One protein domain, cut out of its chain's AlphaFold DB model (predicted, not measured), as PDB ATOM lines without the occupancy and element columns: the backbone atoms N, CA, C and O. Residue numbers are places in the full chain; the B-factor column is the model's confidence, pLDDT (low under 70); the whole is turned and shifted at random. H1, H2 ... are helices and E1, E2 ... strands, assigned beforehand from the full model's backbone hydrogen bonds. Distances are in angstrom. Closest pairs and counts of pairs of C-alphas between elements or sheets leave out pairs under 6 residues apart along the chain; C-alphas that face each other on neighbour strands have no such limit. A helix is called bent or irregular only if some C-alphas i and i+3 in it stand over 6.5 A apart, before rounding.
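What this domain is: This is residues 41 to 157 and 167 to 179 of the 181 residues of an uncharacterized protein of Colletotrichum gloeosporioides (strain Cg-14) (UniProt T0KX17). A strongly twisted wall of four antiparallel strands, in the order E2, E3, E6, E5, has three helices over one face: H1 and H2 side by side, running opposite ways, and H4 near the last residues of H2. A small ribbon of two antiparallel strands, E1 and E4, lies by the first residues of H2, and the short H3 lies farthest from the middle. The printed part has 130 residues with four named helices and six named strands, in the order H1, E1, E2, E3, E4, H2, H3, H4, E5, E6; the class is mixed, helices and strands. It is compact, with a radius of gyration of the C-alphas of 14.0 A, and spans 36 by 35 by 25 A.

How they stand to each other: Begin with the sheet of E2, residues 89 to 95, E3, residues 98 to 104, E6, residues 172 to 178, and E5, residues 145 to 148. E2 and E5 are its edge strands, and from edge to edge the strands' lines turn by 57 degrees. E2 and E3 form a hairpin, where you find N 90 and O 102 at 2.9 A. Between E3 and E6 look at N 101 and O 175, 2.9 A, and between E6 and E5 at N 174 and O 147, 2.8 A. The sheet makes two layers, helices on one face of it, with H1, residues 54 to 68, H2, residues 115 to 123, and H4, residues 137 to 143. H1 has a height over the sheet of 8.4 A and lies over E2 and, only just, with 3 C-alphas, over E3; it runs across the strands, but only just, at 63 degrees to E2 on the local plane. H2, at a height of 9.4 A, runs slantwise to the strands, at 52 degrees to E6 on the local plane. H4, at a height of 7.4 A, runs along E5, at 1 degree on the local plane. H1 and H2 touch at a shallow tilt of 17 degrees, opposite ways, with the C-alphas of Ala 61 and Ala 119 closest, 4.3 A apart. H2 and H4 touch at a steep tilt of 55 degrees, the same way, with the C-alphas of Ile 122 and Leu 137 closest, 4.7 A apart. H1 touches H4 with residues 54 to 58 alone; their closest C-alphas, of Val 54 and Gly 141, are 6.0 A apart. H3, residues 130 to 134, is not on the sheet; it is close to H4 but not clearly touching, with the C-alphas of Ile 133 and Gly 139 closest, 5.3 A apart. E1, residues 76 to 79, and E4, residues 110 to 114, are antiparallel, with N 77 and O 113 at 2.8 A. In H1, H2 and H3 each O i to N i+4 pair is within hydrogen-bond range; in H4 0 of 3 are, beside 3 of 4 O i to N i+3 pairs. H4 is irregular: C-alphas 139 and 142 are 9.1 A apart.

Where its parts are: Find C-alpha 89 at (-19.847, -24.354, -1.718), where E2 begins; it is 17.5 A long, E3 19.7 A, E6 19.5 A and E5 10.6 A. E6 ends at C-alpha 178, at (-29.988, -13.519, -0.273). H1 begins at C-alpha 54, at (-37.808, -15.388, 7.898), and runs 21.3 A. H2 is 12.5 A long, H4 9.4 A and H3 6.0 A; E4 is 14.0 A and E1 9.8 A.

The domain as a whole: The two C-alphas farthest apart, of Pro 45 and Arg 72, are 44.5 A apart. Residues 41 to 53 have no named element. Residues 158 to 166 are not printed, and C-alphas 157 and 167 are 12.6 A apart across this cut, which lies in the link from E5 to E6. Just past it, residues 167 to 168 pair parallel with residues 110 to 111 of E4. Of the links that are printed whole, none is long. The mean pLDDT of the printed part is 96.1, and no printed residue is under 70.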
ATOM      1  N   CYS A  41     -24.038 -14.477  12.593       97.19
ATOM      2  CA  CYS A  41     -25.066 -13.710  11.898       97.19
ATOM      3  C   CYS A  41     -24.391 -12.589  11.107       97.19
ATOM      4  O   CYS A  41     -23.444 -11.973  11.605       97.19
ATOM      5  N   TYR A  42     -24.851 -12.309   9.890       95.88
ATOM      6  CA  TYR A  42     -24.212 -11.310   9.031       95.88
ATOM      7  C   TYR A  42     -24.652  -9.876   9.367       95.88
ATOM      8  O   TYR A  42     -24.988  -9.091   8.492       95.88
ATOM      9  N   THR A  43     -24.628  -9.514  10.648       94.75
ATOM     10  CA  THR A  43     -25.034  -8.198  11.149       94.75
ATOM     11  C   THR A  43     -24.015  -7.101  10.821       94.75
ATOM     12  O   THR A  43     -22.798  -7.301  10.876       94.75
ATOM     13  N   ALA A  44     -24.512  -5.896  10.536       91.38
ATOM     14  CA  ALA A  44     -23.687  -4.691  10.445       91.38
ATOM     15  C   ALA A  44     -23.112  -4.296  11.829       91.38
ATOM     16  O   ALA A  44     -23.749  -4.567  12.850       91.38
ATOM     17  N   PRO A  45     -21.955  -3.605  11.897       90.44
ATOM     18  CA  PRO A  45     -21.167  -3.076  10.776       90.44
ATOM     19  C   PRO A  45     -20.117  -4.047  10.218       90.44
ATOM     20  O   PRO A  45     -19.563  -3.781   9.155       90.44
ATOM     21  N   ASP A  46     -19.830  -5.139  10.926       87.56
ATOM     22  CA  ASP A  46     -18.704  -6.020  10.601       87.56
ATOM     23  C   ASP A  46     -19.032  -7.013   9.473       87.56
ATOM     24  O   ASP A  46     -18.127  -7.576   8.858       87.56
ATOM     25  N   ASN A  47     -20.321  -7.205   9.174       90.38
ATOM     26  CA  ASN A  47     -20.825  -8.043   8.089       90.38
ATOM     27  C   ASN A  47     -21.952  -7.334   7.311       90.38
ATOM     28  O   ASN A  47     -22.358  -6.217   7.640       90.38
ATOM     29  N   ILE A  48     -22.442  -7.984   6.249       93.62
ATOM     30  CA  ILE A  48     -23.482  -7.454   5.356       93.62
ATOM     31  C   ILE A  48     -24.783  -8.251   5.554       93.62
ATOM     32  O   ILE A  48     -24.827  -9.414   5.132       93.62
ATOM     33  N   PRO A  49     -25.838  -7.638   6.124       96.31
ATOM     34  CA  PRO A  49     -27.154  -8.258   6.232       96.31
ATOM     35  C   PRO A  49     -27.691  -8.713   4.879       96.31
ATOM     36  O   PRO A  49     -27.495  -8.042   3.866       96.31
ATOM     37  N   GLN A  50     -28.366  -9.859   4.867       97.50
ATOM     38  CA  GLN A  50     -28.845 -10.494   3.637       97.50
ATOM     39  C   GLN A  50     -30.283 -10.114   3.262       97.50
ATOM     40  O   GLN A  50     -30.712 -10.448   2.166       97.50
ATOM     41  N   ASP A  51     -31.010  -9.427   4.150       96.38
ATOM     42  CA  ASP A  51     -32.405  -8.999   3.947       96.38
ATOM     43  C   ASP A  51     -33.331 -10.146   3.498       96.38
ATOM     44  O   ASP A  51     -34.173 -10.010   2.612       96.38
ATOM     45  N   VAL A  52     -33.138 -11.327   4.095       98.12
ATOM     46  CA  VAL A  52     -33.961 -12.508   3.809       98.12
ATOM     47  C   VAL A  52     -35.257 -12.466   4.613       98.12
ATOM     48  O   VAL A  52     -35.275 -12.069   5.779       98.12
ATOM     49  N   LEU A  53     -36.349 -12.955   4.036       98.50
ATOM     50  CA  LEU A  53     -37.587 -13.176   4.769       98.50
ATOM     51  C   LEU A  53     -37.469 -14.432   5.636       98.50
ATOM     52  O   LEU A  53     -37.122 -15.520   5.174       98.50
ATOM     53  N   VAL A  54     -37.828 -14.294   6.912       98.19
ATOM     54  CA  VAL A  54     -37.808 -15.388   7.898       98.19
ATOM     55  C   VAL A  54     -38.674 -16.573   7.450       98.19
ATOM     56  O   VAL A  54     -38.293 -17.727   7.645       98.19
ATOM     57  N   GLU A  55     -39.812 -16.304   6.808       98.38
ATOM     58  CA  GLU A  55     -40.709 -17.333   6.268       98.38
ATOM     59  C   GLU A  55     -40.055 -18.175   5.163       98.38
ATOM     60  O   GLU A  55     -40.235 -19.395   5.137       98.38
ATOM     61  N   ASP A  56     -39.219 -17.567   4.319       98.62
ATOM     62  CA  ASP A  56     -38.489 -18.283   3.273       98.62
ATOM     63  C   ASP A  56     -37.420 -19.201   3.874       98.62
ATOM     64  O   ASP A  56     -37.272 -20.358   3.470       98.62
ATOM     65  N   VAL A  57     -36.717 -18.726   4.906       98.62
ATOM     66  CA  VAL A  57     -35.730 -19.524   5.653       98.62
ATOM     67  C   VAL A  57     -36.397 -20.728   6.329       98.62
ATOM     68  O   VAL A  57     -35.904 -21.857   6.230       98.62
ATOM     69  N   GLN A  58     -37.553 -20.519   6.968       98.50
ATOM     70  CA  GLN A  58     -38.350 -21.598   7.561       98.50
ATOM     71  C   GLN A  58     -38.845 -22.592   6.507       98.50
ATOM     72  O   GLN A  58     -38.822 -23.807   6.742       98.50
ATOM     73  N   PHE A  59     -39.259 -22.104   5.335       98.62
ATOM     74  CA  PHE A  59     -39.671 -22.961   4.231       98.62
ATOM     75  C   PHE A  59     -38.530 -23.879   3.792       98.62
ATOM     76  O   PHE A  59     -38.736 -25.090   3.663       98.62
ATOM     77  N   ILE A  60     -37.321 -23.335   3.611       98.81
ATOM     78  CA  ILE A  60     -36.137 -24.124   3.250       98.81
ATOM     79  C   ILE A  60     -35.914 -25.242   4.278       98.81
ATOM     80  O   ILE A  60     -35.797 -26.408   3.894       98.81
ATOM     81  N   ALA A  61     -35.918 -24.932   5.577       98.75
ATOM     82  CA  ALA A  61     -35.730 -25.940   6.620       98.75
ATOM     83  C   ALA A  61     -36.809 -27.040   6.574       98.75
ATOM     84  O   ALA A  61     -36.498 -28.236   6.597       98.75
ATOM     85  N   SER A  62     -38.080 -26.651   6.436       98.62
ATOM     86  CA  SER A  62     -39.213 -27.577   6.319       98.62
ATOM     87  C   SER A  62     -39.095 -28.500   5.098       98.62
ATOM     88  O   SER A  62     -39.282 -29.721   5.206       98.62
ATOM     89  N   TYR A  63     -38.716 -27.941   3.944       98.69
ATOM     90  CA  TYR A  63     -38.485 -28.699   2.720       98.69
ATOM     91  C   TYR A  63     -37.354 -29.714   2.899       98.69
ATOM     92  O   TYR A  63     -37.552 -30.899   2.628       98.69
ATOM     93  N   LEU A  64     -36.192 -29.288   3.405       98.75
ATOM     94  CA  LEU A  64     -35.028 -30.163   3.585       98.75
ATOM     95  C   LEU A  64     -35.313 -31.305   4.557       98.75
ATOM     96  O   LEU A  64     -34.944 -32.452   4.296       98.75
ATOM     97  N   ARG A  65     -36.037 -31.023   5.643       98.44
ATOM     98  CA  ARG A  65     -36.484 -32.046   6.594       98.44
ATOM     99  C   ARG A  65     -37.389 -33.078   5.927       98.44
ATOM    100  O   ARG A  65     -37.169 -34.279   6.082       98.44
ATOM    101  N   SER A  66     -38.366 -32.615   5.150       98.31
ATOM    102  CA  SER A  66     -39.298 -33.478   4.415       98.31
ATOM    103  C   SER A  66     -38.581 -34.304   3.346       98.31
ATOM    104  O   SER A  66     -38.814 -35.506   3.235       98.31
ATOM    105  N   TYR A  67     -37.662 -33.688   2.600       98.50
ATOM    106  CA  TYR A  67     -36.822 -34.352   1.606       98.50
ATOM    107  C   TYR A  67     -35.955 -35.443   2.241       98.50
ATOM    108  O   TYR A  67     -35.924 -36.577   1.755       98.50
ATOM    109  N   GLY A  68     -35.318 -35.128   3.372       97.81
ATOM    110  CA  GLY A  68     -34.547 -36.070   4.175       97.81
ATOM    111  C   GLY A  68     -35.360 -37.289   4.599       97.81
ATOM    112  O   GLY A  68     -34.870 -38.410   4.491       97.81
ATOM    113  N   ALA A  69     -36.613 -37.088   5.006       97.56
ATOM    114  CA  ALA A  69     -37.506 -38.138   5.497       97.56
ATOM    115  C   ALA A  69     -38.100 -39.055   4.406       97.56
ATOM    116  O   ALA A  69     -38.759 -40.041   4.732       97.56
ATOM    117  N   GLN A  70     -37.867 -38.784   3.116       97.56
ATOM    118  CA  GLN A  70     -38.382 -39.625   2.021       97.56
ATOM    119  C   GLN A  70     -37.767 -41.033   1.979       97.56
ATOM    120  O   GLN A  70     -38.300 -41.917   1.310       97.56
ATOM    121  N   ILE A  71     -36.639 -41.248   2.661       94.50
ATOM    122  CA  ILE A  71     -36.024 -42.566   2.837       94.50
ATOM    123  C   ILE A  71     -36.041 -42.903   4.324       94.50
ATOM    124  O   ILE A  71     -35.774 -42.048   5.162       94.50
ATOM    125  N   ARG A  72     -36.308 -44.172   4.657       91.19
ATOM    126  CA  ARG A  72     -36.433 -44.645   6.045       91.19
ATOM    127  C   ARG A  72     -35.211 -44.337   6.917       91.19
ATOM    128  O   ARG A  72     -35.377 -44.018   8.087       91.19
ATOM    129  N   THR A  73     -34.006 -44.455   6.369       93.31
ATOM    130  CA  THR A  73     -32.746 -44.137   7.065       93.31
ATOM    131  C   THR A  73     -32.413 -42.646   7.034       93.31
ATOM    132  O   THR A  73     -31.374 -42.249   7.525       93.31
ATOM    133  N   GLY A  74     -33.241 -41.806   6.417       96.25
ATOM    134  CA  GLY A  74     -32.885 -40.429   6.112       96.25
ATOM    135  C   GLY A  74     -31.946 -40.314   4.906       96.25
ATOM    136  O   GLY A  74     -31.101 -41.176   4.654       96.25
ATOM    137  N   ARG A  75     -32.099 -39.238   4.127       97.88
ATOM    138  CA  ARG A  75     -31.133 -38.881   3.079       97.88
ATOM    139  C   ARG A  75     -29.919 -38.188   3.692       97.88
ATOM    140  O   ARG A  75     -30.067 -37.286   4.519       97.88
ATOM    141  N   LEU A  76     -28.743 -38.578   3.214       97.81
ATOM    142  CA  LEU A  76     -27.474 -37.940   3.537       97.81
ATOM    143  C   LEU A  76     -27.110 -36.907   2.470       97.81
ATOM    144  O   LEU A  76     -27.348 -37.113   1.278       97.81
ATOM    145  N   PHE A  77     -26.509 -35.819   2.923       97.88
ATOM    146  CA  PHE A  77     -25.796 -34.850   2.118       97.88
ATOM    147  C   PHE A  77     -24.300 -35.106   2.306       97.88
ATOM    148  O   PHE A  77     -23.800 -35.067   3.431       97.88
ATOM    149  N   ASN A  78     -23.611 -35.423   1.211       97.12
ATOM    150  CA  ASN A  78     -22.207 -35.815   1.210       97.12
ATOM    151  C   ASN A  78     -21.380 -34.749   0.501       97.12
ATOM    152  O   ASN A  78     -21.759 -34.295  -0.576       97.12
ATOM    153  N   MET A  79     -20.228 -34.422   1.066       95.44
ATOM    154  CA  MET A  79     -19.220 -33.570   0.455       95.44
ATOM    155  C   MET A  79     -17.875 -34.270   0.595       95.44
ATOM    156  O   MET A  79     -17.356 -34.417   1.700       95.44
ATOM    157  N   ALA A  80     -17.327 -34.764  -0.512       94.44
ATOM    158  CA  ALA A  80     -15.986 -35.327  -0.502       94.44
ATOM    159  C   ALA A  80     -14.949 -34.197  -0.548       94.44
ATOM    160  O   ALA A  80     -15.112 -33.233  -1.296       94.44
ATOM    161  N   ALA A  81     -13.843 -34.346   0.182       91.69
ATOM    162  CA  ALA A  81     -12.724 -33.404   0.150       91.69
ATOM    163  C   ALA A  81     -12.205 -33.169  -1.280       91.69
ATOM    164  O   ALA A  81     -11.877 -32.044  -1.649       91.69
ATOM    165  N   ALA A  82     -12.174 -34.230  -2.093       91.81
ATOM    166  CA  ALA A  82     -11.725 -34.176  -3.483       91.81
ATOM    167  C   ALA A  82     -12.641 -33.331  -4.389       91.81
ATOM    168  O   ALA A  82     -12.157 -32.753  -5.358       91.81
ATOM    169  N   ASP A  83     -13.931 -33.236  -4.052       88.94
ATOM    170  CA  ASP A  83     -14.921 -32.456  -4.802       88.94
ATOM    171  C   ASP A  83     -15.016 -31.008  -4.293       88.94
ATOM    172  O   ASP A  83     -15.637 -30.166  -4.939       88.94
ATOM    173  N   ALA A  84     -14.380 -30.705  -3.154       84.94
ATOM    174  CA  ALA A  84     -14.353 -29.396  -2.502       84.94
ATOM    175  C   ALA A  84     -12.960 -28.732  -2.492       84.94
ATOM    176  O   ALA A  84     -12.569 -28.199  -1.439       84.94
ATOM    177  N   PRO A  85     -12.183 -28.734  -3.603       80.12
ATOM    178  CA  PRO A  85     -10.926 -27.999  -3.626       80.12
ATOM    179  C   PRO A  85     -11.217 -26.526  -3.325       80.12
ATOM    180  O   PRO A  85     -12.234 -25.985  -3.754       80.12
ATOM    181  N   ASP A  86     -10.358 -25.901  -2.523       82.12
ATOM    182  CA  ASP A  86     -10.510 -24.500  -2.117       82.12
ATOM    183  C   ASP A  86     -11.872 -24.154  -1.491       82.12
ATOM    184  O   ASP A  86     -12.376 -23.041  -1.645       82.12
ATOM    185  N   CYS A  87     -12.423 -25.086  -0.703       83.69
ATOM    186  CA  CYS A  87     -13.569 -24.831   0.175       83.69
ATOM    187  C   CYS A  87     -14.880 -24.674  -0.592       83.69
ATOM    188  O   CYS A  87     -15.610 -23.695  -0.412       83.69
ATOM    189  N   GLY A  88     -15.144 -25.659  -1.455       89.06
ATOM    190  CA  GLY A  88     -16.334 -25.719  -2.294       89.06
ATOM    191  C   GLY A  88     -17.627 -25.430  -1.530       89.06
ATOM    192  O   GLY A  88     -17.789 -25.789  -0.358       89.06
ATOM    193  N   GLU A  89     -18.545 -24.769  -2.224       92.50
ATOM    194  CA  GLU A  89     -19.847 -24.354  -1.718       92.50
ATOM    195  C   GLU A  89     -20.925 -24.820  -2.705       92.50
ATOM    196  O   GLU A  89     -20.797 -24.632  -3.914       92.50
ATOM    197  N   TRP A  90     -21.978 -25.455  -2.192       95.38
ATOM    198  CA  TRP A  90     -23.069 -26.006  -2.991       95.38
ATOM    199  C   TRP A  90     -24.398 -25.439  -2.535       95.38
ATOM    200  O   TRP A  90     -24.695 -25.427  -1.339       95.38
ATOM    201  N   LEU A  91     -25.222 -25.031  -3.498       97.25
ATOM    202  CA  LEU A  91     -26.612 -24.704  -3.226       97.25
ATOM    203  C   LEU A  91     -27.328 -25.975  -2.759       97.25
ATOM    204  O   LEU A  91     -27.400 -26.963  -3.489       97.25
ATOM    205  N   VAL A  92     -27.859 -25.939  -1.542       97.81
ATOM    206  CA  VAL A  92     -28.656 -27.027  -0.972       97.81
ATOM    207  C   VAL A  92     -30.105 -26.866  -1.410       97.81
ATOM    208  O   VAL A  92     -30.724 -27.824  -1.870       97.81
ATOM    209  N   TYR A  93     -30.644 -25.650  -1.268       98.44
ATOM    210  CA  TYR A  93     -31.988 -25.293  -1.709       98.44
ATOM    211  C   TYR A  93     -32.182 -23.771  -1.712       98.44
ATOM    212  O   TYR A  93     -31.502 -23.054  -0.980       98.44
ATOM    213  N   ALA A  94     -33.133 -23.284  -2.507       98.12
ATOM    214  CA  ALA A  94     -33.509 -21.875  -2.583       98.12
ATOM    215  C   ALA A  94     -35.032 -21.732  -2.528       98.12
ATOM    216  O   ALA A  94     -35.757 -22.551  -3.098       98.12
ATOM    217  N   HIS A  95     -35.513 -20.685  -1.864       98.25
ATOM    218  CA  HIS A  95     -36.925 -20.327  -1.835       98.25
ATOM    219  C   HIS A  95     -37.081 -18.823  -1.618       98.25
ATOM    220  O   HIS A  95     -36.454 -18.275  -0.716       98.25
ATOM    221  N   GLY A  96     -37.906 -18.170  -2.442       97.88
ATOM    222  CA  GLY A  96     -38.175 -16.736  -2.334       97.88
ATOM    223  C   GLY A  96     -36.896 -15.896  -2.277       97.88
ATOM    224  O   GLY A  96     -36.051 -15.956  -3.175       97.88
ATOM    225  N   THR A  97     -36.759 -15.134  -1.199       98.12
ATOM    226  CA  THR A  97     -35.637 -14.231  -0.905       98.12
ATOM    227  C   THR A  97     -34.385 -14.936  -0.373       98.12
ATOM    228  O   THR A  97     -33.327 -14.314  -0.304       98.12
ATOM    229  N   ALA A  98     -34.455 -16.226  -0.024       98.44
ATOM    230  CA  ALA A  98     -33.387 -16.938   0.678       98.44
ATOM    231  C   ALA A  98     -32.787 -18.107  -0.124       98.44
ATOM    232  O   ALA A  98     -33.468 -18.841  -0.848       98.44
ATOM    233  N   GLN A  99     -31.489 -18.337   0.073       98.50
ATOM    234  CA  GLN A  99     -30.760 -19.515  -0.395       98.50
ATOM    235  C   GLN A  99     -29.975 -20.145   0.754       98.50
ATOM    236  O   GLN A  99     -29.286 -19.443   1.497       98.50
ATOM    237  N   ALA A 100     -30.041 -21.471   0.866       98.62
ATOM    238  CA  ALA A 100     -29.205 -22.249   1.766       98.62
ATOM    239  C   ALA A 100     -28.048 -22.892   1.003       98.62
ATOM    240  O   ALA A 100     -28.269 -23.706   0.102       98.62
ATOM    241  N   PHE A 101     -26.820 -22.580   1.405       98.31
ATOM    242  CA  PHE A 101     -25.605 -23.197   0.884       98.31
ATOM    243  C   PHE A 101     -24.942 -24.074   1.938       98.31
ATOM    244  O   PHE A 101     -24.965 -23.754   3.124       98.31
ATOM    245  N   ALA A 102     -24.310 -25.156   1.500       97.62
ATOM    246  CA  ALA A 102     -23.402 -25.945   2.312       97.62
ATOM    247  C   ALA A 102     -21.978 -25.703   1.823       97.62
ATOM    248  O   ALA A 102     -21.684 -25.904   0.643       97.62
ATOM    249  N   LYS A 103     -21.101 -25.281   2.730       95.25
ATOM    250  CA  LYS A 103     -19.697 -24.999   2.433       95.25
ATOM    251  C   LYS A 103     -18.781 -25.945   3.183       95.25
ATOM    252  O   LYS A 103     -18.975 -26.191   4.375       95.25
ATOM    253  N   HIS A 104     -17.762 -26.442   2.487       93.69
ATOM    254  CA  HIS A 104     -16.750 -27.298   3.086       93.69
ATOM    255  C   HIS A 104     -15.696 -26.432   3.752       93.69
ATOM    256  O   HIS A 104     -15.013 -25.671   3.072       93.69
ATOM    257  N   ILE A 105     -15.542 -26.564   5.066       91.94
ATOM    258  CA  ILE A 105     -14.560 -25.785   5.827       91.94
ATOM    259  C   ILE A 105     -13.294 -26.558   6.191       91.94
ATOM    260  O   ILE A 105     -12.348 -25.980   6.724       91.94
ATOM    261  N   ASN A 106     -13.253 -27.859   5.894       88.56
ATOM    262  CA  ASN A 106     -12.086 -28.702   6.127       88.56
ATOM    263  C   ASN A 106     -11.801 -29.594   4.918       88.56
ATOM    264  O   ASN A 106     -12.246 -30.729   4.871       88.56
ATOM    265  N   ASN A 107     -11.021 -29.127   3.952       83.94
ATOM    266  CA  ASN A 107     -10.718 -29.866   2.719       83.94
ATOM    267  C   ASN A 107      -9.858 -31.145   2.884       83.94
ATOM    268  O   ASN A 107      -9.364 -31.672   1.893       83.94
ATOM    269  N   THR A 108      -9.650 -31.642   4.107       88.25
ATOM    270  CA  THR A 108      -8.867 -32.863   4.381       88.25
ATOM    271  C   THR A 108      -9.724 -34.073   4.751       88.25
ATOM    272  O   THR A 108      -9.208 -35.188   4.815       88.25
ATOM    273  N   VAL A 109     -11.024 -33.877   4.986       91.56
ATOM    274  CA  VAL A 109     -11.953 -34.937   5.398       91.56
ATOM    275  C   VAL A 109     -13.134 -35.019   4.442       91.56
ATOM    276  O   VAL A 109     -13.525 -34.024   3.848       91.56
ATOM    277  N   ASN A 110     -13.717 -36.204   4.293       96.19
ATOM    278  CA  ASN A 110     -15.005 -36.337   3.624       96.19
ATOM    279  C   ASN A 110     -16.110 -36.158   4.661       96.19
ATOM    280  O   ASN A 110     -16.061 -36.795   5.714       96.19
ATOM    281  N   SER A 111     -17.113 -35.345   4.360       96.81
ATOM    282  CA  SER A 111     -18.157 -34.987   5.314       96.81
ATOM    283  C   SER A 111     -19.526 -35.474   4.863       96.81
ATOM    284  O   SER A 111     -19.893 -35.351   3.697       96.81
ATOM    285  N   SER A 112     -20.283 -36.082   5.776       98.00
ATOM    286  CA  SER A 112     -21.625 -36.598   5.503       98.00
ATOM    287  C   SER A 112     -22.545 -36.368   6.692       98.00
ATOM    288  O   SER A 112     -22.253 -36.811   7.807       98.00
ATOM    289  N   VAL A 113     -23.659 -35.684   6.440       98.56
ATOM    290  CA  VAL A 113     -24.678 -35.325   7.438       98.56
ATOM    291  C   VAL A 113     -26.079 -35.567   6.887       98.56
ATOM    292  O   VAL A 113     -26.288 -35.597   5.676       98.56
ATOM    293  N   LEU A 114     -27.073 -35.731   7.754       98.56
ATOM    294  CA  LEU A 114     -28.467 -35.847   7.336       98.56
ATOM    295  C   LEU A 114     -29.021 -34.495   6.879       98.56
ATOM    296  O   LEU A 114     -28.799 -33.467   7.516       98.56
ATOM    297  N   PHE A 115     -29.883 -34.509   5.862       98.69
ATOM    298  CA  PHE A 115     -30.684 -33.327   5.510       98.69
ATOM    299  C   PHE A 115     -31.557 -32.833   6.679       98.69
ATOM    300  O   PHE A 115     -31.834 -31.641   6.785       98.69
ATOM    301  N   ALA A 116     -31.959 -33.730   7.585       98.50
ATOM    302  CA  ALA A 116     -32.665 -33.370   8.814       98.50
ATOM    303  C   ALA A 116     -31.793 -32.568   9.800       98.50
ATOM    304  O   ALA A 116     -32.313 -31.695  10.496       98.50
ATOM    305  N   ASP A 117     -30.482 -32.828   9.839       98.81
ATOM    306  CA  ASP A 117     -29.544 -32.058  10.662       98.81
ATOM    307  C   ASP A 117     -29.280 -30.687  10.034       98.81
ATOM    308  O   ASP A 117     -29.292 -29.682  10.738       98.81
ATOM    309  N   ILE A 118     -29.166 -30.608   8.700       98.88
ATOM    310  CA  ILE A 118     -29.125 -29.323   7.979       98.88
ATOM    311  C   ILE A 118     -30.384 -28.502   8.285       98.88
ATOM    312  O   ILE A 118     -30.283 -27.338   8.652       98.88
ATOM    313  N   ALA A 119     -31.570 -29.109   8.209       98.81
ATOM    314  CA  ALA A 119     -32.817 -28.427   8.541       98.81
ATOM    315  C   ALA A 119     -32.837 -27.913   9.991       98.81
ATOM    316  O   ALA A 119     -33.179 -26.761  10.222       98.81
ATOM    317  N   THR A 120     -32.411 -28.737  10.953       98.81
ATOM    318  CA  THR A 120     -32.310 -28.357  12.377       98.81
ATOM    319  C   THR A 120     -31.275 -27.254  12.611       98.81
ATOM    320  O   THR A 120     -31.476 -26.390  13.454       98.81
ATOM    321  N   THR A 121     -30.191 -27.237  11.834       98.88
ATOM    322  CA  THR A 121     -29.205 -26.143  11.834       98.88
ATOM    323  C   THR A 121     -29.845 -24.825  11.406       98.88
ATOM    324  O   THR A 121     -29.490 -23.765  11.920       98.88
ATOM    325  N   ILE A 122     -30.803 -24.888  10.477       98.88
ATOM    326  CA  ILE A 122     -31.493 -23.707   9.970       98.88
ATOM    327  C   ILE A 122     -32.537 -23.200  10.966       98.88
ATOM    328  O   ILE A 122     -32.497 -22.023  11.280       98.88
ATOM    329  N   ASP A 123     -33.447 -24.040  11.469       98.56
ATOM    330  CA  ASP A 123     -34.625 -23.585  12.238       98.56
ATOM    331  C   ASP A 123     -34.647 -23.984  13.727       98.56
ATOM    332  O   ASP A 123     -35.602 -23.672  14.437       98.56
ATOM    333  N   GLY A 124     -33.626 -24.695  14.208       98.00
ATOM    334  CA  GLY A 124     -33.547 -25.211  15.577       98.00
ATOM    335  C   GLY A 124     -34.290 -26.535  15.798       98.00
ATOM    336  O   GLY A 124     -34.164 -27.134  16.867       98.00
ATOM    337  N   GLY A 125     -35.027 -27.032  14.799       96.69
ATOM    338  CA  GLY A 125     -35.783 -28.281  14.846       96.69
ATOM    339  C   GLY A 125     -37.292 -28.111  15.065       96.69
ATOM    340  O   GLY A 125     -37.812 -27.042  15.377       96.69
ATOM    341  N   VAL A 126     -38.033 -29.213  14.909       93.81
ATOM    342  CA  VAL A 126     -39.491 -29.225  15.123       93.81
ATOM    343  C   VAL A 126     -39.797 -29.013  16.605       93.81
ATOM    344  O   VAL A 126     -39.344 -29.791  17.441       93.81
ATOM    345  N   GLY A 127     -40.596 -27.992  16.922       93.56
ATOM    346  CA  GLY A 127     -40.943 -27.662  18.308       93.56
ATOM    347  C   GLY A 127     -39.765 -27.113  19.117       93.56
ATOM    348  O   GLY A 127     -39.755 -27.259  20.338       93.56
ATOM    349  N   ALA A 128     -38.771 -26.527  18.443       96.75
ATOM    350  CA  ALA A 128     -37.626 -25.895  19.079       96.75
ATOM    351  C   ALA A 128     -38.056 -24.842  20.112       96.75
ATOM    352  O   ALA A 128     -38.934 -24.016  19.866       96.75
ATOM    353  N   SER A 129     -37.407 -24.869  21.275       98.06
ATOM    354  CA  SER A 129     -37.479 -23.787  22.258       98.06
ATOM    355  C   SER A 129     -36.841 -22.505  21.716       98.06
ATOM    356  O   SER A 129     -36.022 -22.544  20.798       98.06
ATOM    357  N   GLU A 130     -37.141 -21.365  22.339       97.56
ATOM    358  CA  GLU A 130     -36.537 -20.074  21.978       97.56
ATOM    359  C   GLU A 130     -35.001 -20.120  21.994       97.56
ATOM    360  O   GLU A 130     -34.359 -19.591  21.093       97.56
ATOM    361  N   ALA A 131     -34.404 -20.821  22.963       98.06
ATOM    362  CA  ALA A 131     -32.954 -20.986  23.046       98.06
ATOM    363  C   ALA A 131     -32.382 -21.805  21.875       98.06
ATOM    364  O   ALA A 131     -31.289 -21.516  21.395       98.06
ATOM    365  N   GLN A 132     -33.115 -22.815  21.397       98.25
ATOM    366  CA  GLN A 132     -32.706 -23.615  20.238       98.25
ATOM    367  C   GLN A 132     -32.846 -22.831  18.934       98.25
ATOM    368  O   GLN A 132     -31.968 -22.923  18.081       98.25
ATOM    369  N   ILE A 133     -33.904 -22.026  18.799       98.12
ATOM    370  CA  ILE A 133     -34.071 -21.114  17.662       98.12
ATOM    371  C   ILE A 133     -32.941 -20.082  17.657       98.12
ATOM    372  O   ILE A 133     -32.290 -19.908  16.631       98.12
ATOM    373  N   ALA A 134     -32.648 -19.460  18.802       98.12
ATOM    374  CA  ALA A 134     -31.563 -18.488  18.936       98.12
ATOM    375  C   ALA A 134     -30.192 -19.076  18.558       98.12
ATOM    376  O   ALA A 134     -29.388 -18.392  17.936       98.12
ATOM    377  N   ALA A 135     -29.950 -20.353  18.870       98.00
ATOM    378  CA  ALA A 135     -28.726 -21.072  18.508       98.00
ATOM    379  C   ALA A 135     -28.705 -21.618  17.059       98.00
ATOM    380  O   ALA A 135     -27.731 -22.263  16.672       98.00
ATOM    381  N   SER A 136     -29.761 -21.396  16.269       98.62
ATOM    382  CA  SER A 136     -29.888 -21.811  14.860       98.62
ATOM    383  C   SER A 136     -29.778 -20.620  13.901       98.62
ATOM    384  O   SER A 136     -29.807 -19.467  14.329       98.62
ATOM    385  N   LEU A 137     -29.707 -20.850  12.588       98.69
ATOM    386  CA  LEU A 137     -29.648 -19.742  11.615       98.69
ATOM    387  C   LEU A 137     -30.910 -18.870  11.606       98.69
ATOM    388  O   LEU A 137     -30.824 -17.686  11.300       98.69
ATOM    389  N   LEU A 138     -32.059 -19.409  12.011       98.25
ATOM    390  CA  LEU A 138     -33.297 -18.655  12.187       98.25
ATOM    391  C   LEU A 138     -33.175 -17.611  13.307       98.25
ATOM    392  O   LEU A 138     -33.819 -16.566  13.247       98.25
ATOM    393  N   GLY A 139     -32.302 -17.853  14.290       98.19
ATOM    394  CA  GLY A 139     -31.947 -16.888  15.329       98.19
ATOM    395  C   GLY A 139     -31.248 -15.633  14.797       98.19
ATOM    396  O   GLY A 139     -31.281 -14.604  15.464       98.19
ATOM    397  N   CYS A 140     -30.679 -15.686  13.587       98.12
ATOM    398  CA  CYS A 140     -30.111 -14.519  12.905       98.12
ATOM    399  C   CYS A 140     -31.164 -13.650  12.196       98.12
ATOM    400  O   CYS A 140     -30.820 -12.615  11.629       98.12
ATOM    401  N   GLY A 141     -32.442 -14.047  12.202       98.00
ATOM    402  CA  GLY A 141     -33.524 -13.270  11.602       98.00
ATOM    403  C   GLY A 141     -33.287 -12.959  10.122       98.00
ATOM    404  O   GLY A 141     -32.942 -13.841   9.336       98.00
ATOM    405  N   THR A 142     -33.483 -11.696   9.746       98.00
ATOM    406  CA  THR A 142     -33.351 -11.212   8.362       98.00
ATOM    407  C   THR A 142     -31.901 -11.032   7.914       98.00
ATOM    408  O   THR A 142     -31.640 -10.879   6.723       98.00
ATOM    409  N   ASP A 143     -30.938 -11.051   8.838       98.12
ATOM    410  CA  ASP A 143     -29.531 -10.836   8.499       98.12
ATOM    411  C   ASP A 143     -28.933 -12.026   7.744       98.12
ATOM    412  O   ASP A 143     -27.949 -11.861   7.027       98.12
ATOM    413  N   GLY A 144     -29.515 -13.220   7.885       97.81
ATOM    414  CA  GLY A 144     -28.868 -14.457   7.465       97.81
ATOM    415  C   GLY A 144     -27.604 -14.744   8.286       97.81
ATOM    416  O   GLY A 144     -27.275 -14.054   9.256       97.81
ATOM    417  N   GLY A 145     -26.881 -15.798   7.922       97.25
ATOM    418  CA  GLY A 145     -25.707 -16.196   8.692       97.25
ATOM    419  C   GLY A 145     -25.062 -17.490   8.230       97.25
ATOM    420  O   GLY A 145     -25.469 -18.075   7.225       97.25
ATOM    421  N   SER A 146     -24.070 -17.945   8.992       97.75
ATOM    422  CA  SER A 146     -23.429 -19.251   8.862       97.75
ATOM    423  C   SER A 146     -23.363 -19.999  10.187       97.75
ATOM    424  O   SER A 146     -23.174 -19.388  11.236       97.75
ATOM    425  N   LEU A 147     -23.484 -21.325  10.143       98.31
ATOM    426  CA  LEU A 147     -23.406 -22.184  11.324       98.31
ATOM    427  C   LEU A 147     -22.936 -23.589  10.932       98.31
ATOM    428  O   LEU A 147     -23.372 -24.134   9.917       98.31
ATOM    429  N   GLY A 148     -22.057 -24.192  11.735       97.94
ATOM    430  CA  GLY A 148     -21.700 -25.604  11.604       97.94
ATOM    431  C   GLY A 148     -22.919 -26.505  11.777       97.94
ATOM    432  O   GLY A 148     -23.789 -26.224  12.596       97.94
ATOM    433  N   VAL A 149     -22.995 -27.596  11.016       98.56
ATOM    434  CA  VAL A 149     -24.176 -28.474  11.066       98.56
ATOM    435  C   VAL A 149     -24.415 -28.990  12.494       98.56
ATOM    436  O   VAL A 149     -23.539 -29.608  13.102       98.56
ATOM    437  N   LEU A 150     -25.621 -28.766  13.018       98.25
ATOM    438  CA  LEU A 150     -26.095 -29.278  14.304       98.25
ATOM    439  C   LEU A 150     -26.475 -30.756  14.162       98.25
ATOM    440  O   LEU A 150     -27.634 -31.111  13.951       98.25
ATOM    441  N   VAL A 151     -25.470 -31.627  14.234       98.00
ATOM    442  CA  VAL A 151     -25.632 -33.068  14.005       98.00
ATOM    443  C   VAL A 151     -26.240 -33.769  15.215       98.00
ATOM    444  O   VAL A 151     -25.663 -33.767  16.305       98.00
ATOM    445  N   ASN A 152     -27.350 -34.479  15.011       96.75
ATOM    446  CA  ASN A 152     -27.863 -35.424  15.993       96.75
ATOM    447  C   ASN A 152     -27.090 -36.752  15.928       96.75
ATOM    448  O   ASN A 152     -27.510 -37.712  15.279       96.75
ATOM    449  N   THR A 153     -25.962 -36.830  16.637       94.50
ATOM    450  CA  THR A 153     -25.089 -38.021  16.665       94.50
ATOM    451  C   THR A 153     -25.757 -39.271  17.246       94.50
ATOM    452  O   THR A 153     -25.285 -40.378  17.002       94.50
ATOM    453  N   ALA A 154     -26.872 -39.124  17.969       96.31
ATOM    454  CA  ALA A 154     -27.666 -40.248  18.461       96.31
ATOM    455  C   ALA A 154     -28.568 -40.873  17.379       96.31
ATOM    456  O   ALA A 154     -29.172 -41.922  17.617       96.31
ATOM    457  N   ASN A 155     -28.687 -40.260  16.195       96.75
ATOM    458  CA  ASN A 155     -29.452 -40.833  15.094       96.75
ATOM    459  C   ASN A 155     -28.803 -42.157  14.626       96.75
ATOM    460  O   ASN A 155     -27.617 -42.163  14.285       96.75
ATOM    461  N   PRO A 156     -29.559 -43.271  14.541       96.19
ATOM    462  CA  PRO A 156     -29.013 -44.591  14.213       96.19
ATOM    463  C   PRO A 156     -28.392 -44.674  12.813       96.19
ATOM    464  O   PRO A 156     -27.665 -45.620  12.523       96.19
ATOM    465  N   THR A 157     -28.649 -43.698  11.942       96.62
ATOM    466  CA  THR A 157     -28.016 -43.623  10.621       96.62
ATOM    467  C   THR A 157     -26.502 -43.532  10.732       96.62
ATOM    468  O   THR A 157     -25.821 -44.186   9.955       96.62
ATOM    469  N   TYR A 167     -16.262 -41.267   6.052       97.56
ATOM    470  CA  TYR A 167     -16.842 -39.934   6.205       97.56
ATOM    471  C   TYR A 167     -16.983 -39.572   7.687       97.56
ATOM    472  O   TYR A 167     -17.122 -40.442   8.548       97.56
ATOM    473  N   VAL A 168     -16.934 -38.275   7.978       96.88
ATOM    474  CA  VAL A 168     -17.152 -37.696   9.308       96.88
ATOM    475  C   VAL A 168     -18.327 -36.721   9.277       96.88
ATOM    476  O   VAL A 168     -18.791 -36.307   8.219       96.88
ATOM    477  N   THR A 169     -18.826 -36.333  10.445       97.25
ATOM    478  CA  THR A 169     -19.995 -35.447  10.563       97.25
ATOM    479  C   THR A 169     -19.639 -33.963  10.705       97.25
ATOM    480  O   THR A 169     -20.526 -33.117  10.713       97.25
ATOM    481  N   ASN A 170     -18.351 -33.627  10.826       94.19
ATOM    482  CA  ASN A 170     -17.865 -32.247  10.905       94.19
ATOM    483  C   ASN A 170     -17.394 -31.744   9.529       94.19
ATOM    484  O   ASN A 170     -17.454 -32.479   8.552       94.19
ATOM    485  N   GLY A 171     -16.927 -30.495   9.444       93.44
ATOM    486  CA  GLY A 171     -16.317 -29.952   8.220       93.44
ATOM    487  C   GLY A 171     -17.285 -29.262   7.255       93.44
ATOM    488  O   GLY A 171     -16.833 -28.752   6.235       93.44
ATOM    489  N   ILE A 172     -18.577 -29.182   7.594       96.06
ATOM    490  CA  ILE A 172     -19.601 -28.470   6.819       96.06
ATOM    491  C   ILE A 172     -20.189 -27.340   7.666       96.06
ATOM    492  O   ILE A 172     -20.558 -27.557   8.825       96.06
ATOM    493  N   ILE A 173     -20.325 -26.160   7.064       97.69
ATOM    494  CA  ILE A 173     -21.195 -25.086   7.557       97.69
ATOM    495  C   ILE A 173     -22.367 -24.892   6.601       97.69
ATOM    496  O   ILE A 173     -22.236 -25.106   5.394       97.69
ATOM    497  N   ILE A 174     -23.499 -24.461   7.141       98.69
ATOM    498  CA  ILE A 174     -24.672 -24.031   6.387       98.69
ATOM    499  C   ILE A 174     -24.722 -22.515   6.407       98.69
ATOM    500  O   ILE A 174     -24.496 -21.914   7.453       98.69
ATOM    501  N   LYS A 175     -25.012 -21.911   5.258       98.12
ATOM    502  CA  LYS A 175     -25.121 -20.464   5.074       98.12
ATOM    503  C   LYS A 175     -26.513 -20.117   4.572       98.12
ATOM    504  O   LYS A 175     -26.978 -20.757   3.636       98.12
ATOM    505  N   ILE A 176     -27.137 -19.101   5.159       98.50
ATOM    506  CA  ILE A 176     -28.342 -18.454   4.633       98.50
ATOM    507  C   ILE A 176     -27.940 -17.105   4.053       98.50
ATOM    508  O   ILE A 176     -27.398 -16.264   4.772       98.50
ATOM    509  N   VAL A 177     -28.192 -16.923   2.761       97.69
ATOM    510  CA  VAL A 177     -27.861 -15.710   2.001       97.69
ATOM    511  C   VAL A 177     -29.025 -15.289   1.115       97.69
ATOM    512  O   VAL A 177     -29.927 -16.090   0.849       97.69
ATOM    513  N   ALA A 178     -28.991 -14.045   0.646       97.19
ATOM    514  CA  ALA A 178     -29.988 -13.519  -0.273       97.19
ATOM    515  C   ALA A 178     -30.013 -14.318  -1.589       97.19
ATOM    516  O   ALA A 178     -28.974 -14.749  -2.105       97.19
ATOM    517  N   SER A 179     -31.196 -14.487  -2.175       91.06
ATOM    518  CA  SER A 179     -31.340 -15.032  -3.530       91.06
ATOM    519  C   SER A 179     -30.969 -14.036  -4.627       91.06
ATOM    520  O   SER A 179     -30.596 -14.446  -5.725       91.06
TER     521      SER A 179